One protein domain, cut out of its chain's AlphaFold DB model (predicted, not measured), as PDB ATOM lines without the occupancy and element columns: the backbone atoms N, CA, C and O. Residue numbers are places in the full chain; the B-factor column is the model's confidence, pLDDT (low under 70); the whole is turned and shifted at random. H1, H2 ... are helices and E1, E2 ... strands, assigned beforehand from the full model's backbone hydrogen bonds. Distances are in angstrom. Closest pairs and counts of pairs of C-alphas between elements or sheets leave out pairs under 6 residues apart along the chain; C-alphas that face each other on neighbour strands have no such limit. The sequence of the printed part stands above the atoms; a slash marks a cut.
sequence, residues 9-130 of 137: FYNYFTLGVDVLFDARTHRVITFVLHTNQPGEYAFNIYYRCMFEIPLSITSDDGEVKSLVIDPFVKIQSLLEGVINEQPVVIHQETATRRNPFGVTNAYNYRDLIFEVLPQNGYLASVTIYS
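This is residues 9 to 130 of the 137 residues of an uncharacterized protein of Echinococcus granulosus (UniProt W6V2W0). One strongly twisted sheet of seven strands, E1 E2 E3 E9 E8 E7 E6, is curled like part of a barrel but is left open, its edge strands E1 and E6 far from each other. A separate two-stranded hairpin, E4 and E5, makes an arm at one end of the longest axis, the long loop of residues 91 to 103 reaches out at the other end, and the short helix H1 only grazes the sheet by the last residue of E8 and the first of E9. The printed part has 122 residues, with nine named strands and one named helix in the order E1 E2 E3 E4 E5 H1 E6 E7 E8 E9; both sheets are antiparallel throughout. The class is mostly strand, although under half of the residues, 54 of 122, are in named elements. The whole is compact, with a radius of gyration of the C-alphas of 15.1 A and spans of 48 by 39 by 23 A.

E1, residues 9 to 12, is an edge strand and forms a hairpin with E2, residues 17 to 21; N 10 and O 19 are 2.9 A apart, within hydrogen-bond range. E2 forms the next hairpin with E3, residues 28 to 34, where N 18 and O 32 are 2.9 A apart. E1, E2 and E3 are a meander, each strand the antiparallel neighbour of the one before. After a long link comes the hairpin of E4, residues 53 to 58, and E5, residues 64 to 69. Their directions stand at 154 degrees, and N 55 and O 67 are 2.8 A apart. E4 and E5 are apart from the strands of the larger sheet. H1, residues 75 to 79, only grazes that sheet; its backbone has its O i to N i+4 pair within hydrogen-bond range. E6, residues 88 to 90, is the other edge strand. It forms a hairpin with E7, residues 104 to 109, at 142 degrees, with N 90 and O 104 2.8 A apart. H1 and E7 are near each other. E7 forms a hairpin with E8, residues 112 to 116, where N 107 and O 114 are 2.9 A apart. The closest C-alphas of H1 and E8 are those of Ile 75 and Val 116, 7.5 A apart. E8 forms a hairpin with E9, residues 123 to 129, with N 113 and O 127 2.9 A apart. E6, E7, E8 and E9 are a second meander. E9 is also the antiparallel neighbour of E3, with their directions at 172 degrees and N 33 and O 126 2.8 A apart, within hydrogen-bond range.

E1 begins at C-alpha 9, (159.167, 175.785, 172.999). E2 is 12.9 A long from first to last C-alpha, and E3 is 17.0 A. E4 measures 16.1 A and E5 15.5 A; E4 begins at C-alpha 53, (149.908, 193.444, 181.999). H1 is 6.1 A long. E7 measures 16.2 A, E8 12.5 A and E9 16.9 A. E9 ends at C-alpha 129, (160.373, 185.153, 182.357).

The two C-alphas farthest apart are those of Gly 62 and Thr 96, at 48.9 A, while those of Phe 9 and Ser 130 are 15.2 A apart. The printed part has no cut. The links from E3 to E4, 18 residues, and from E6 to E7, 13 residues, are long. The mean pLDDT of the printed part is 89.6, and one printed residue, Asp 60, is under 70.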
ATOM      1  N   PHE A   9     160.233 174.850 173.330       96.12
ATOM      2  CA  PHE A   9     159.167 175.785 172.999       96.12
ATOM      3  C   PHE A   9     157.942 175.055 172.459       96.12
ATOM      4  O   PHE A   9     158.055 174.084 171.705       96.12
ATOM      5  N   TYR A  10     156.768 175.574 172.799       97.25
ATOM      6  CA  TYR A  10     155.526 175.286 172.102       97.25
ATOM      7  C   TYR A  10     154.908 176.596 171.606       97.25
ATOM      8  O   TYR A  10     154.652 177.499 172.402       97.25
ATOM      9  N   ASN A  11     154.655 176.677 170.298       97.31
ATOM     10  CA  ASN A  11     154.162 177.888 169.642       97.31
ATOM     11  C   ASN A  11     152.650 177.776 169.412       97.31
ATOM     12  O   ASN A  11     152.177 176.888 168.697       97.31
ATOM     13  N   TYR A  12     151.885 178.695 169.989       96.94
ATOM     14  CA  TYR A  12     150.442 178.826 169.806       96.94
ATOM     15  C   TYR A  12     150.155 179.972 168.833       96.94
ATOM     16  O   TYR A  12     149.719 181.054 169.228       96.94
ATOM     17  N   PHE A  13     150.383 179.733 167.538       96.25
ATOM     18  CA  PHE A  13     150.269 180.759 166.488       96.25
ATOM     19  C   PHE A  13     148.922 181.500 166.491       96.25
ATOM     20  O   PHE A  13     148.889 182.718 166.338       96.25
ATOM     21  N   THR A  14     147.813 180.792 166.730       96.50
ATOM     22  CA  THR A  14     146.457 181.375 166.782       96.50
ATOM     23  C   THR A  14     146.172 182.185 168.046       96.50
ATOM     24  O   THR A  14     145.191 182.922 168.077       96.50
ATOM     25  N   LEU A  15     147.007 182.061 169.080       96.94
ATOM     26  CA  LEU A  15     146.925 182.857 170.308       96.94
ATOM     27  C   LEU A  15     147.966 183.981 170.344       96.94
ATOM     28  O   LEU A  15     147.873 184.860 171.197       96.94
ATOM     29  N   GLY A  16     148.954 183.950 169.446       97.31
ATOM     30  CA  GLY A  16     150.076 184.881 169.480       97.31
ATOM     31  C   GLY A  16     151.036 184.629 170.635       97.31
ATOM     32  O   GLY A  16     151.598 185.583 171.156       97.31
ATOM     33  N   VAL A  17     151.186 183.379 171.084       97.81
ATOM     34  CA  VAL A  17     151.977 183.055 172.281       97.81
ATOM     35  C   VAL A  17     152.979 181.945 171.999       97.81
ATOM     36  O   VAL A  17     152.580 180.885 171.521       97.81
ATOM     37  N   ASP A  18     154.237 182.139 172.388       97.50
ATOM     38  CA  ASP A  18     155.198 181.045 172.552       97.50
ATOM     39  C   ASP A  18     155.411 180.758 174.040       97.50
ATOM     40  O   ASP A  18     155.471 181.672 174.865       97.50
ATOM     41  N   VAL A  19     155.523 179.478 174.391       97.62
ATOM     42  CA  VAL A  19     155.721 179.037 175.776       97.62
ATOM     43  C   VAL A  19     156.965 178.164 175.858       97.62
ATOM     44  O   VAL A  19     157.026 177.119 175.206       97.62
ATOM     45  N   LEU A  20     157.943 178.575 176.665       96.38
ATOM     46  CA  LEU A  20     159.120 177.774 176.999       96.38
ATOM     47  C   LEU A  20     158.824 176.906 178.219       96.38
ATOM     48  O   LEU A  20     158.432 177.421 179.269       96.38
ATOM     49  N   PHE A  21     159.065 175.606 178.097       94.69
ATOM     50  CA  PHE A  21     158.911 174.645 179.180       94.69
ATOM     51  C   PHE A  21     160.254 174.088 179.643       94.69
ATOM     52  O   PHE A  21     161.081 173.684 178.823       94.69
ATOM     53  N   ASP A  22     160.398 173.970 180.962       92.50
ATOM     54  CA  ASP A  22     161.468 173.211 181.602       92.50
ATOM     55  C   ASP A  22     161.339 171.729 181.245       92.50
ATOM     56  O   ASP A  22     160.310 171.087 181.484       92.50
ATOM     57  N   ALA A  23     162.406 171.143 180.712       91.44
ATOM     58  CA  ALA A  23     162.375 169.778 180.192       91.44
ATOM     59  C   ALA A  23     162.235 168.693 181.275       91.44
ATOM     60  O   ALA A  23     161.970 167.519 180.977       91.44
ATOM     61  N   ARG A  24     162.488 169.047 182.541       89.81
ATOM     62  CA  ARG A  24     162.473 168.109 183.670       89.81
ATOM     63  C   ARG A  24     161.106 168.059 184.334       89.81
ATOM     64  O   ARG A  24     160.612 166.971 184.617       89.81
ATOM     65  N   THR A  25     160.521 169.222 184.583       91.88
ATOM     66  CA  THR A  25     159.278 169.417 185.332       91.88
ATOM     67  C   THR A  25     158.076 169.669 184.430       91.88
ATOM     68  O   THR A  25     156.949 169.586 184.914       91.88
ATOM     69  N   HIS A  26     158.296 169.950 183.138       91.06
ATOM     70  CA  HIS A  26     157.264 170.357 182.180       91.06
ATOM     71  C   HIS A  26     156.473 171.590 182.648       91.06
ATOM     72  O   HIS A  26     155.299 171.758 182.313       91.06
ATOM     73  N   ARG A  27     157.112 172.452 183.447       92.69
ATOM     74  CA  ARG A  27     156.557 173.729 183.910       92.69
ATOM     75  C   ARG A  27     156.994 174.859 182.994       92.69
ATOM     76  O   ARG A  27     158.052 174.782 182.378       92.69
ATOM     77  N   VAL A  28     156.173 175.898 182.922       94.00
ATOM     78  CA  VAL A  28     156.470 177.086 182.120       94.00
ATOM     79  C   VAL A  28     157.594 177.892 182.768       94.00
ATOM     80  O   VAL A  28     157.556 178.135 183.972       94.00
ATOM     81  N   ILE A  29     158.559 178.313 181.953       93.88
ATOM     82  CA  ILE A  29     159.658 179.213 182.327       93.88
ATOM     83  C   ILE A  29     159.418 180.612 181.750       93.88
ATOM     84  O   ILE A  29     159.617 181.617 182.432       93.88
ATOM     85  N   THR A  30     158.991 180.670 180.486       96.50
ATOM     86  CA  THR A  30     158.890 181.920 179.727       96.50
ATOM     87  C   THR A  30     157.641 181.927 178.861       96.50
ATOM     88  O   THR A  30     157.312 180.918 178.234       96.50
ATOM     89  N   PHE A  31     156.989 183.084 178.786       97.75
ATOM     90  CA  PHE A  31     155.992 183.409 177.773       97.75
ATOM     91  C   PHE A  31     156.554 184.465 176.824       97.75
ATOM     92  O   PHE A  31     157.162 185.427 177.286       97.75
ATOM     93  N   VAL A  32     156.310 184.321 175.525       97.75
ATOM     94  CA  VAL A  32     156.528 185.376 174.524       97.75
ATOM     95  C   VAL A  32     155.175 185.730 173.928       97.75
ATOM     96  O   VAL A  32     154.501 184.865 173.373       97.75
ATOM     97  N   LEU A  33     154.760 186.982 174.083       98.12
ATOM     98  CA  LEU A  33     153.467 187.499 173.645       98.12
ATOM     99  C   LEU A  33     153.675 188.364 172.403       98.12
ATOM    100  O   LEU A  33     154.273 189.434 172.488       98.12
ATOM    101  N   HIS A  34     153.182 187.904 171.259       97.62
ATOM    102  CA  HIS A  34     153.338 188.561 169.961       97.62
ATOM    103  C   HIS A  34     152.212 189.553 169.702       97.62
ATOM    104  O   HIS A  34     151.030 189.243 169.880       97.62
ATOM    105  N   THR A  35     152.552 190.747 169.227       97.00
ATOM    106  CA  THR A  35     151.568 191.805 168.961       97.00
ATOM    107  C   THR A  35     151.107 191.839 167.502       97.00
ATOM    108  O   THR A  35     150.090 192.476 167.209       97.00
ATOM    109  N   ASN A  36     151.786 191.139 166.586       95.06
ATOM    110  CA  ASN A  36     151.468 191.119 165.156       95.06
ATOM    111  C   ASN A  36     151.344 192.550 164.589       95.06
ATOM    112  O   ASN A  36     150.292 192.950 164.064       95.06
ATOM    113  N   GLN A  37     152.377 193.368 164.791       92.75
ATOM    114  CA  GLN A  37     152.427 194.740 164.286       92.75
ATOM    115  C   GLN A  37     152.933 194.762 162.837       92.75
ATOM    116  O   GLN A  37     153.935 194.122 162.514       92.75
ATOM    117  N   PRO A  38     152.291 195.519 161.929       90.31
ATOM    118  CA  PRO A  38     152.853 195.748 160.606       90.31
ATOM    119  C   PRO A  38     154.243 196.381 160.714       90.31
ATOM    120  O   PRO A  38     154.434 197.350 161.447       90.31
ATOM    121  N   GLY A  39     155.198 195.863 159.943       86.12
ATOM    122  CA  GLY A  39     156.580 196.338 159.994       86.12
ATOM    123  C   GLY A  39     157.479 195.566 160.959       86.12
ATOM    124  O   GLY A  39     158.569 196.037 161.255       86.12
ATOM    125  N   GLU A  40     157.057 194.393 161.429       89.38
ATOM    126  CA  GLU A  40     157.924 193.450 162.138       89.38
ATOM    127  C   GLU A  40     158.200 192.192 161.302       89.38
ATOM    128  O   GLU A  40     157.434 191.834 160.403       89.38
ATOM    129  N   TYR A  41     159.280 191.478 161.624       87.94
ATOM    130  CA  TYR A  41     159.669 190.254 160.916       87.94
ATOM    131  C   TYR A  41     158.613 189.138 161.008       87.94
ATOM    132  O   TYR A  41     158.397 188.406 160.041       87.94
ATOM    133  N   ALA A  42     157.939 189.024 162.154       86.31
ATOM    134  CA  ALA A  42     156.938 188.000 162.434       86.31
ATOM    135  C   ALA A  42     155.508 188.352 161.970       86.31
ATOM    136  O   ALA A  42     154.571 187.590 162.234       86.31
ATOM    137  N   PHE A  43     155.320 189.468 161.258       90.44
ATOM    138  CA  PHE A  43     154.001 189.901 160.805       90.44
ATOM    139  C   PHE A  43     153.308 188.821 159.953       90.44
ATOM    140  O   PHE A  43     153.904 188.257 159.034       90.44
ATOM    141  N   ASN A  44     152.033 188.547 160.245       91.75
ATOM    142  CA  ASN A  44     151.214 187.459 159.678       91.75
ATOM    143  C   ASN A  44     151.662 186.019 159.998       91.75
ATOM    144  O   ASN A  44     151.037 185.082 159.499       91.75
ATOM    145  N   ILE A  45     152.691 185.803 160.824       92.12
ATOM    146  CA  ILE A  45     153.012 184.459 161.340       92.12
ATOM    147  C   ILE A  45     152.097 184.126 162.525       92.12
ATOM    148  O   ILE A  45     151.606 183.003 162.640       92.12
ATOM    149  N   TYR A  46     151.841 185.122 163.372       94.81
ATOM    150  CA  TYR A  46     151.064 184.999 164.598       94.81
ATOM    151  C   TYR A  46     149.779 185.826 164.542       94.81
ATOM    152  O   TYR A  46     149.704 186.866 163.887       94.81
ATOM    153  N   TYR A  47     148.762 185.387 165.281       96.19
ATOM    154  CA  TYR A  47     147.672 186.275 165.676       96.19
ATOM    155  C   TYR A  47     148.165 187.229 166.763       96.19
ATOM    156  O   TYR A  47     149.119 186.934 167.476       96.19
ATOM    157  N   ARG A  48     147.518 188.389 166.891       97.00
ATOM    158  CA  ARG A  48     147.826 189.336 167.967       97.00
ATOM    159  C   ARG A  48     147.363 188.754 169.300       97.00
ATOM    160  O   ARG A  48     146.168 188.517 169.471       97.00
ATOM    161  N   CYS A  49     148.284 188.580 170.239       97.81
ATOM    162  CA  CYS A  49     147.952 188.232 171.612       97.81
ATOM    163  C   CYS A  49     147.316 189.444 172.300       97.81
ATOM    164  O   CYS A  49     147.965 190.476 172.416       97.81
ATOM    165  N   MET A  50     146.060 189.342 172.739       96.81
ATOM    166  CA  MET A  50     145.352 190.421 173.445       96.81
ATOM    167  C   MET A  50     145.612 190.332 174.952       96.81
ATOM    168  O   MET A  50     144.763 189.857 175.703       96.81
ATOM    169  N   PHE A  51     146.813 190.720 175.378       96.94
ATOM    170  CA  PHE A  51     147.209 190.699 176.785       96.94
ATOM    171  C   PHE A  51     146.937 192.033 177.490       96.94
ATOM    172  O   PHE A  51     146.874 193.084 176.858       96.94
ATOM    173  N   GLU A  52     146.857 191.978 178.816       96.56
ATOM    174  CA  GLU A  52     146.838 193.144 179.698       96.56
ATOM    175  C   GLU A  52     147.792 192.867 180.864       96.56
ATOM    176  O   GLU A  52     147.564 191.951 181.656       96.56
ATOM    177  N   ILE A  53     148.891 193.620 180.952       94.31
ATOM    178  CA  ILE A  53     149.908 193.444 181.999       94.31
ATOM    179  C   ILE A  53     149.906 194.684 182.898       94.31
ATOM    180  O   ILE A  53     150.363 195.745 182.464       94.31
ATOM    181  N   PRO A  54     149.410 194.589 184.144       93.25
ATOM    182  CA  PRO A  54     149.482 195.693 185.089       93.25
ATOM    183  C   PRO A  54     150.926 195.892 185.564       93.25
ATOM    184  O   PRO A  54     151.560 194.961 186.055       93.25
ATOM    185  N   LEU A  55     151.434 197.119 185.459       89.19
ATOM    186  CA  LEU A  55     152.762 197.517 185.917       89.19
ATOM    187  C   LEU A  55     152.688 198.697 186.878       89.19
ATOM    188  O   LEU A  55     151.847 199.586 186.760       89.19
ATOM    189  N   SER A  56     153.629 198.715 187.815       87.75
ATOM    190  CA  SER A  56     153.864 199.843 188.713       87.75
ATOM    191  C   SER A  56     155.281 200.349 188.497       87.75
ATOM    192  O   SER A  56     156.252 199.681 188.870       87.75
ATOM    193  N   ILE A  57     155.367 201.518 187.875       82.00
ATOM    194  CA  ILE A  57     156.608 202.217 187.570       82.00
ATOM    195  C   ILE A  57     156.824 203.295 188.627       82.00
ATOM    196  O   ILE A  57     155.932 204.097 188.880       82.00
ATOM    197  N   THR A  58     158.013 203.329 189.219       77.38
ATOM    198  CA  THR A  58     158.436 204.413 190.110       77.38
ATOM    199  C   THR A  58     159.268 205.392 189.294       77.38
ATOM    200  O   THR A  58     160.254 204.972 188.692       77.38
ATOM    201  N   SER A  59     158.854 206.656 189.224       71.31
ATOM    202  CA  SER A  59     159.663 207.709 188.601       71.31
ATOM    203  C   SER A  59     160.850 208.095 189.487       71.31
ATOM    204  O   SER A  59     160.873 207.778 190.678       71.31
ATOM    205  N   ASP A  60     161.802 208.842 188.924       68.81
ATOM    206  CA  ASP A  60     162.943 209.401 189.663       68.81
ATOM    207  C   ASP A  60     162.512 210.265 190.868       68.81
ATOM    208  O   ASP A  60     163.195 210.291 191.890       68.81
ATOM    209  N   ASP A  61     161.337 210.902 190.791       74.31
ATOM    210  CA  ASP A  61     160.741 211.701 191.874       74.31
ATOM    211  C   ASP A  61     160.090 210.850 192.988       74.31
ATOM    212  O   ASP A  61     159.543 211.383 193.956       74.31
ATOM    213  N   GLY A  62     160.115 209.518 192.864       75.00
ATOM    214  CA  GLY A  62     159.515 208.582 193.816       75.00
ATOM    215  C   GLY A  62     158.003 208.392 193.663       75.00
ATOM    216  O   GLY A  62     157.400 207.656 194.449       75.00
ATOM    217  N   GLU A  63     157.371 209.006 192.658       79.62
ATOM    218  CA  GLU A  63     155.953 208.786 192.370       79.62
ATOM    219  C   GLU A  63     155.735 207.414 191.725       79.62
ATOM    220  O   GLU A  63     156.356 207.061 190.721       79.62
ATOM    221  N   VAL A  64     154.802 206.638 192.280       81.62
ATOM    222  CA  VAL A  64     154.399 205.350 191.711       81.62
ATOM    223  C   VAL A  64     153.248 205.569 190.735       81.62
ATOM    224  O   VAL A  64     152.139 205.928 191.128       81.62
ATOM    225  N   LYS A  65     153.498 205.305 189.454       83.06
ATOM    226  CA  LYS A  65     152.496 205.302 188.388       83.06
ATOM    227  C   LYS A  65     152.075 203.868 188.087       83.06
ATOM    228  O   LYS A  65     152.895 203.034 187.703       83.06
ATOM    229  N   SER A  66     150.785 203.591 188.259       85.94
ATOM    230  CA  SER A  66     150.171 202.332 187.838       85.94
ATOM    231  C   SER A  66     149.676 202.458 186.403       85.94
ATOM    232  O   SER A  66     148.996 203.425 186.065       85.94
ATOM    233  N   LEU A  67     149.987 201.474 185.572       88.50
ATOM    234  CA  LEU A  67     149.625 201.440 184.158       88.50
ATOM    235  C   LEU A  67     149.350 200.006 183.710       88.50
ATOM    236  O   LEU A  67     149.743 199.059 184.384       88.50
ATOM    237  N   VAL A  68     148.691 199.847 182.567       91.62
ATOM    238  CA  VAL A  68     148.449 198.542 181.944       91.62
ATOM    239  C   VAL A  68     149.105 198.548 180.572       91.62
ATOM    240  O   VAL A  68     148.860 199.453 179.777       91.62
ATOM    241  N   ILE A  69     149.968 197.567 180.315       93.81
ATOM    242  CA  ILE A  69     150.553 197.333 178.994       93.81
ATOM    243  C   ILE A  69     149.620 196.420 178.219       93.81
ATOM    244  O   ILE A  69     149.296 195.324 178.677       93.81
ATOM    245  N   ASP A  70     149.249 196.873 177.031       95.44
ATOM    246  CA  ASP A  70     148.484 196.123 176.047       95.44
ATOM    247  C   ASP A  70     149.235 196.115 174.693       95.44
ATOM    248  O   ASP A  70     150.249 196.805 174.533       95.44
ATOM    249  N   PRO A  71     148.779 195.354 173.685       96.00
ATOM    250  CA  PRO A  71     149.465 195.244 172.392       96.00
ATOM    251  C   PRO A  71     149.482 196.524 171.544       96.00
ATOM    252  O   PRO A  71     150.124 196.552 170.490       96.00
ATOM    253  N   PHE A  72     148.728 197.547 171.940       93.62
ATOM    254  CA  PHE A  72     148.535 198.799 171.215       93.62
ATOM    255  C   PHE A  72     149.302 199.962 171.847       93.62
ATOM    256  O   PHE A  72     149.268 201.073 171.318       93.62
ATOM    257  N   VAL A  73     150.007 199.740 172.956       91.38
ATOM    258  CA  VAL A  73     150.768 200.796 173.621       91.38
ATOM    259  C   VAL A  73     152.034 201.159 172.840       91.38
ATOM    260  O   VAL A  73     152.767 200.306 172.330       91.38
ATOM    261  N   LYS A  74     152.329 202.461 172.788       91.19
ATOM    262  CA  LYS A  74     153.652 202.965 172.411       91.19
ATOM    263  C   LYS A  74     154.550 202.946 173.637       91.19
ATOM    264  O   LYS A  74     154.565 203.893 174.420       91.19
ATOM    265  N   ILE A  75     155.266 201.845 173.814       84.62
ATOM    266  CA  ILE A  75     156.025 201.590 175.037       84.62
ATOM    267  C   ILE A  75     157.204 202.557 175.196       84.62
ATOM    268  O   ILE A  75     157.536 202.917 176.315       84.62
ATOM    269  N   GLN A  76     157.796 203.042 174.099       79.00
ATOM    270  CA  GLN A  76     158.965 203.925 174.164       79.00
ATOM    271  C   GLN A  76     158.689 205.187 174.995       79.00
ATOM    272  O   GLN A  76     159.450 205.491 175.905       79.00
ATOM    273  N   SER A  77     157.548 205.845 174.772       77.50
ATOM    274  CA  SER A  77     157.137 207.032 175.536       77.50
ATOM    275  C   SER A  77     156.831 206.741 177.007       77.50
ATOM    276  O   SER A  77     156.801 207.653 177.824       77.50
ATOM    277  N   LEU A  78     156.560 205.480 177.343       77.75
ATOM    278  CA  LEU A  78     156.258 205.040 178.701       77.75
ATOM    279  C   LEU A  78     157.519 204.611 179.464       77.75
ATOM    280  O   LEU A  78     157.544 204.670 180.691       77.75
ATOM    281  N   LEU A  79     158.556 204.189 178.739       75.12
ATOM    282  CA  LEU A  79     159.863 203.820 179.283       75.12
ATOM    283  C   LEU A  79     160.824 205.010 179.385       75.12
ATOM    284  O   LEU A  79     161.832 204.907 180.086       75.12
ATOM    285  N   GLU A  80     160.528 206.125 178.711       76.50
ATOM    286  CA  GLU A  80     161.270 207.382 178.837       76.50
ATOM    287  C   GLU A  80     161.351 207.819 180.309       76.50
ATOM    288  O   GLU A  80     160.338 208.062 180.964       76.50
ATOM    289  N   GLY A  81     162.575 207.889 180.843       70.88
ATOM    290  CA  GLY A  81     162.842 208.231 182.246       70.88
ATOM    291  C   GLY A  81     162.637 207.086 183.246       70.88
ATOM    292  O   GLY A  81     162.788 207.300 184.441       70.88
ATOM    293  N   VAL A  82     162.298 205.879 182.784       74.88
ATOM    294  CA  VAL A  82     162.134 204.682 183.630       74.88
ATOM    295  C   VAL A  82     163.275 203.702 183.411       74.88
ATOM    296  O   VAL A  82     163.828 203.152 184.361       74.88
ATOM    297  N   ILE A  83     163.614 203.463 182.144       75.88
ATOM    298  CA  ILE A  83     164.724 202.601 181.751       75.88
ATOM    299  C   ILE A  83     165.822 203.507 181.211       75.88
ATOM    300  O   ILE A  83     165.712 204.054 180.118       75.88
ATOM    301  N   ASN A  84     166.885 203.654 181.997       70.50
ATOM    302  CA  ASN A  84     168.057 204.451 181.628       70.50
ATOM    303  C   ASN A  84     169.134 203.621 180.905       70.50
ATOM    304  O   ASN A  84     170.158 204.157 180.481       70.50
ATOM    305  N   GLU A  85     168.919 202.312 180.764       75.88
ATOM    306  CA  GLU A  85     169.829 201.405 180.071       75.88
ATOM    307  C   GLU A  85     169.623 201.450 178.552       75.88
ATOM    308  O   GLU A  85     168.508 201.610 178.052       75.88
ATOM    309  N   GLN A  86     170.717 201.292 177.798       83.44
ATOM    310  CA  GLN A  86     170.636 201.190 176.343       83.44
ATOM    311  C   GLN A  86     170.006 199.849 175.942       83.44
ATOM    312  O   GLN A  86     170.402 198.814 176.481       83.44
ATOM    313  N   PRO A  87     169.063 199.836 174.981       90.00
ATOM    314  CA  PRO A  87     168.445 198.597 174.540       90.00
ATOM    315  C   PRO A  87     169.442 197.698 173.815       90.00
ATOM    316  O   PRO A  87     170.359 198.162 173.133       90.00
ATOM    317  N   VAL A  88     169.194 196.393 173.880       93.00
ATOM    318  CA  VAL A  88     169.878 195.425 173.022       93.00
ATOM    319  C   VAL A  88     169.246 195.474 171.634       93.00
ATOM    320  O   VAL A  88     168.030 195.376 171.494       93.00
ATOM    321  N   VAL A  89     170.071 195.610 170.597       93.12
ATOM    322  CA  VAL A  89     169.607 195.605 169.205       93.12
ATOM    323  C   VAL A  89     169.487 194.164 168.718       93.12
ATOM    324  O   VAL A  89     170.460 193.409 168.746       93.12
ATOM    325  N   ILE A  90     168.304 193.783 168.241       92.06
ATOM    326  CA  ILE A  90     168.019 192.444 167.728       92.06
ATOM    327  C   ILE A  90     167.960 192.476 166.201       92.06
ATOM    328  O   ILE A  90     167.163 193.185 165.583       92.06
ATOM    329  N   HIS A  91     168.795 191.638 165.589       89.31
ATOM    330  CA  HIS A  91     168.794 191.370 164.157       89.31
ATOM    331  C   HIS A  91     168.068 190.052 163.889       89.31
ATOM    332  O   HIS A  91     168.660 188.977 163.963       89.31
ATOM    333  N   GLN A  92     166.776 190.130 163.576       82.12
ATOM    334  CA  GLN A  92     166.028 188.955 163.135       82.12
ATOM    335  C   GLN A  92     166.262 188.736 161.639       82.12
ATOM    336  O   GLN A  92     165.577 189.337 160.823       82.12
ATOM    337  N   GLU A  93     167.233 187.905 161.266       82.88
ATOM    338  CA  GLU A  93     167.430 187.452 159.885       82.88
ATOM    339  C   GLU A  93     168.093 186.070 159.837       82.88
ATOM    340  O   GLU A  93     168.696 185.604 160.802       82.88
ATOM    341  N   THR A  94     167.973 185.389 158.698       73.06
ATOM    342  CA  THR A  94     168.693 184.135 158.434       73.06
ATOM    343  C   THR A  94     169.469 184.257 157.132       73.06
ATOM    344  O   THR A  94     169.151 185.101 156.296       73.06
ATOM    345  N   ALA A  95     170.435 183.363 156.898       74.44
ATOM    346  CA  ALA A  95     171.212 183.353 155.653       74.44
ATOM    347  C   ALA A  95     170.339 183.281 154.380       74.44
ATOM    348  O   ALA A  95     170.768 183.704 153.310       74.44
ATOM    349  N   THR A  96     169.117 182.749 154.486       74.56
ATOM    350  CA  THR A  96     168.186 182.566 153.364       74.56
ATOM    351  C   THR A  96     167.004 183.537 153.371       74.56
ATOM    352  O   THR A  96     166.365 183.708 152.334       74.56
ATOM    353  N   ARG A  97     166.699 184.188 154.502       77.12
ATOM    354  CA  ARG A  97     165.622 185.181 154.622       77.12
ATOM    355  C   ARG A  97     166.161 186.475 155.203       77.12
ATOM    356  O   ARG A  97     166.442 186.558 156.397       77.12
ATOM    357  N   ARG A  98     166.234 187.485 154.340       82.06
ATOM    358  CA  ARG A  98     166.570 188.851 154.723       82.06
ATOM    359  C   ARG A  98     165.334 189.540 155.288       82.06
ATOM    360  O   ARG A  98     164.271 189.487 154.671       82.06
ATOM    361  N   ASN A  99     165.480 190.194 156.431       86.50
ATOM    362  CA  ASN A  99     164.408 190.970 157.036       86.50
ATOM    363  C   ASN A  99     164.346 192.375 156.409       86.50
ATOM    364  O   ASN A  99     165.307 193.137 156.532       86.50
ATOM    365  N   PRO A 100     163.244 192.733 155.724       87.81
ATOM    366  CA  PRO A 100     163.119 194.026 155.060       87.81
ATOM    367  C   PRO A 100     162.765 195.170 156.021       87.81
ATOM    368  O   PRO A 100     162.855 196.330 155.627       87.81
ATOM    369  N   PHE A 101     162.352 194.865 157.253       88.69
ATOM    370  CA  PHE A 101     161.858 195.849 158.216       88.69
ATOM    371  C   PHE A 101     162.944 196.398 159.148       88.69
ATOM    372  O   PHE A 101     162.746 197.416 159.807       88.69
ATOM    373  N   GLY A 102     164.122 195.773 159.150       89.00
ATOM    374  CA  GLY A 102     165.248 196.175 159.982       89.00
ATOM    375  C   GLY A 102     165.200 195.574 161.385       89.00
ATOM    376  O   GLY A 102     164.568 194.545 161.621       89.00
ATOM    377  N   VAL A 103     165.947 196.195 162.293       92.81
ATOM    378  CA  VAL A 103     166.167 195.705 163.659       92.81
ATOM    379  C   VAL A 103     165.029 196.073 164.603       92.81
ATOM    380  O   VAL A 103     164.281 197.020 164.350       92.81
ATOM    381  N   THR A 104     164.964 195.362 165.722       94.62
ATOM    382  CA  THR A 104     164.143 195.706 166.886       94.62
ATOM    383  C   THR A 104     165.024 196.031 168.090       94.62
ATOM    384  O   THR A 104     166.200 195.666 168.131       94.62
ATOM    385  N   ASN A 105     164.469 196.753 169.065       94.38
ATOM    386  CA  ASN A 105     165.156 197.109 170.306       94.38
ATOM    387  C   ASN A 105     164.528 196.359 171.480       94.38
ATOM    388  O   ASN A 105     163.326 196.475 171.697       94.38
ATOM    389  N   ALA A 106     165.334 195.644 172.254       94.56
ATOM    390  CA  ALA A 106     164.905 194.962 173.465       94.56
ATOM    391  C   ALA A 106     165.285 195.765 174.710       94.56
ATOM    392  O   ALA A 106     166.465 196.028 174.955       94.56
ATOM    393  N   TYR A 107     164.280 196.118 175.505       93.00
ATOM    394  CA  TYR A 107     164.435 196.790 176.792       93.00
ATOM    395  C   TYR A 107     164.113 195.813 177.914       93.00
ATOM    396  O   TYR A 107     163.053 195.187 177.901       93.00
ATOM    397  N   ASN A 108     165.013 195.693 178.885       91.12
ATOM    398  CA  ASN A 108     164.776 194.897 180.079       91.12
ATOM    399  C   ASN A 108     164.093 195.743 181.158       91.12
ATOM    400  O   ASN A 108     164.518 196.864 181.436       91.12
ATOM    401  N   TYR A 109     163.054 195.196 181.780       88.69
ATOM    402  CA  TYR A 109     162.444 195.766 182.970       88.69
ATOM    403  C   TYR A 109     161.973 194.655 183.904       88.69
ATOM    404  O   TYR A 109     160.937 194.036 183.667       88.69
ATOM    405  N   ARG A 110     162.703 194.436 185.003       88.00
ATOM    406  CA  ARG A 110     162.413 193.382 185.994       88.00
ATOM    407  C   ARG A 110     162.399 191.983 185.351       88.00
ATOM    408  O   ARG A 110     163.439 191.488 184.929       88.00
ATOM    409  N   ASP A 111     161.237 191.344 185.321       91.31
ATOM    410  CA  ASP A 111     160.928 190.025 184.768       91.31
ATOM    411  C   ASP A 111     160.363 190.099 183.335       91.31
ATOM    412  O   ASP A 111     159.850 189.113 182.798       91.31
ATOM    413  N   LEU A 112     160.465 191.277 182.706       93.81
ATOM    414  CA  LEU A 112     159.935 191.569 181.382       93.81
ATOM    415  C   LEU A 112     161.038 192.008 180.421       93.81
ATOM    416  O   LEU A 112     161.937 192.775 180.772       93.81
ATOM    417  N   ILE A 113     160.920 191.575 179.171       94.75
ATOM    418  CA  ILE A 113     161.629 192.172 178.038       94.75
ATOM    419  C   ILE A 113     160.591 192.714 177.064       94.75
ATOM    420  O   ILE A 113     159.737 191.972 176.576       94.75
ATOM    421  N   PHE A 114     160.693 194.005 176.767       95.06
ATOM    422  CA  PHE A 114     159.907 194.668 175.738       95.06
ATOM    423  C   PHE A 114     160.716 194.713 174.448       95.06
ATOM    424  O   PHE A 114     161.722 195.418 174.380       95.06
ATOM    425  N   GLU A 115     160.277 193.989 173.423       95.62
ATOM    426  CA  GLU A 115     160.814 194.131 172.074       95.62
ATOM    427  C   GLU A 115     160.011 195.202 171.335       95.62
ATOM    428  O   GLU A 115     158.786 195.129 171.240       95.62
ATOM    429  N   VAL A 116     160.695 196.219 170.822       94.69
ATOM    430  CA  VAL A 116     160.086 197.450 170.310       94.69
ATOM    431  C   VAL A 116     160.535 197.697 168.886       94.69
ATOM    432  O   VAL A 116     161.724 197.596 168.574       94.69
ATOM    433  N   LEU A 117     159.587 198.084 168.037       94.12
ATOM    434  CA  LEU A 117     159.838 198.547 166.679       94.12
ATOM    435  C   LEU A 117     160.380 199.988 166.713       94.12
ATOM    436  O   LEU A 117     159.628 200.913 167.045       94.12
ATOM    437  N   PRO A 118     161.655 200.236 166.356       91.62
ATOM    438  CA  PRO A 118     162.264 201.561 166.493       91.62
ATOM    439  C   PRO A 118     161.614 202.628 165.605       91.62
ATOM    440  O   PRO A 118     161.716 203.818 165.882       91.62
ATOM    441  N   GLN A 119     160.952 202.219 164.522       90.62
ATOM    442  CA  GLN A 119     160.380 203.124 163.525       90.62
ATOM    443  C   GLN A 119     159.099 203.812 164.018       90.62
ATOM    444  O   GLN A 119     158.732 204.862 163.491       90.62
ATOM    445  N   ASN A 120     158.385 203.217 164.980       90.31
ATOM    446  CA  ASN A 120     157.073 203.707 165.417       90.31
ATOM    447  C   ASN A 120     156.823 203.617 166.938       90.31
ATOM    448  O   ASN A 120     155.829 204.178 167.409       90.31
ATOM    449  N   GLY A 121     157.708 202.958 167.693       91.94
ATOM    450  CA  GLY A 121     157.652 202.845 169.151       91.94
ATOM    451  C   GLY A 121     156.634 201.832 169.687       91.94
ATOM    452  O   GLY A 121     156.428 201.782 170.902       91.94
ATOM    453  N   TYR A 122     155.983 201.048 168.819       94.06
ATOM    454  CA  TYR A 122     155.069 199.979 169.230       94.06
ATOM    455  C   TYR A 122     155.826 198.707 169.619       94.06
ATOM    456  O   TYR A 122     156.937 198.447 169.153       94.06
ATOM    457  N   LEU A 123     155.190 197.899 170.465       95.31
ATOM    458  CA  LEU A 123     155.682 196.578 170.840       95.31
ATOM    459  C   LEU A 123     155.617 195.616 169.653       95.31
ATOM    460  O   LEU A 123     154.571 195.514 169.018       95.31
ATOM    461  N   ALA A 124     156.700 194.887 169.408       95.62
ATOM    462  CA  ALA A 124     156.735 193.675 168.588       95.62
ATOM    463  C   ALA A 124     156.356 192.448 169.438       95.62
ATOM    464  O   ALA A 124     155.475 191.655 169.102       95.62
ATOM    465  N   SER A 125     156.972 192.340 170.616       96.88
ATOM    466  CA  SER A 125     156.671 191.279 171.566       96.88
ATOM    467  C   SER A 125     156.919 191.705 173.013       96.88
ATOM    468  O   SER A 125     157.644 192.664 173.295       96.88
ATOM    469  N   VAL A 126     156.297 190.981 173.944       97.25
ATOM    470  CA  VAL A 126     156.615 191.045 175.375       97.25
ATOM    471  C   VAL A 126     157.025 189.660 175.833       97.25
ATOM    472  O   VAL A 126     156.252 188.711 175.716       97.25
ATOM    473  N   THR A 127     158.233 189.540 176.370       97.50
ATOM    474  CA  THR A 127     158.698 188.302 176.996       97.50
ATOM    475  C   THR A 127     158.567 188.419 178.505       97.50
ATOM    476  O   THR A 127     159.085 189.367 179.086       97.50
ATOM    477  N   ILE A 128     157.907 187.448 179.132       96.62
ATOM    478  CA  ILE A 128     157.767 187.323 180.585       96.62
ATOM    479  C   ILE A 128     158.564 186.100 181.009       96.62
ATOM    480  O   ILE A 128     158.292 185.005 180.514       96.62
ATOM    481  N   TYR A 129     159.533 186.259 181.904       93.75
ATOM    482  CA  TYR A 129     160.373 185.153 182.357       93.75
ATOM    483  C   TYR A 129     160.538 185.154 183.870       93.75
ATOM    484  O   TYR A 129     160.655 186.193 184.510       93.75
ATOM    485  N   SER A 130     160.600 183.959 184.446       85.00
ATOM    486  CA  SER A 130     161.006 183.790 185.835       85.00
ATOM    487  C   SER A 130     162.504 183.504 185.893       85.00
ATOM    488  O   SER A 130     163.011 182.659 185.152       85.00
TER     489      SER A 130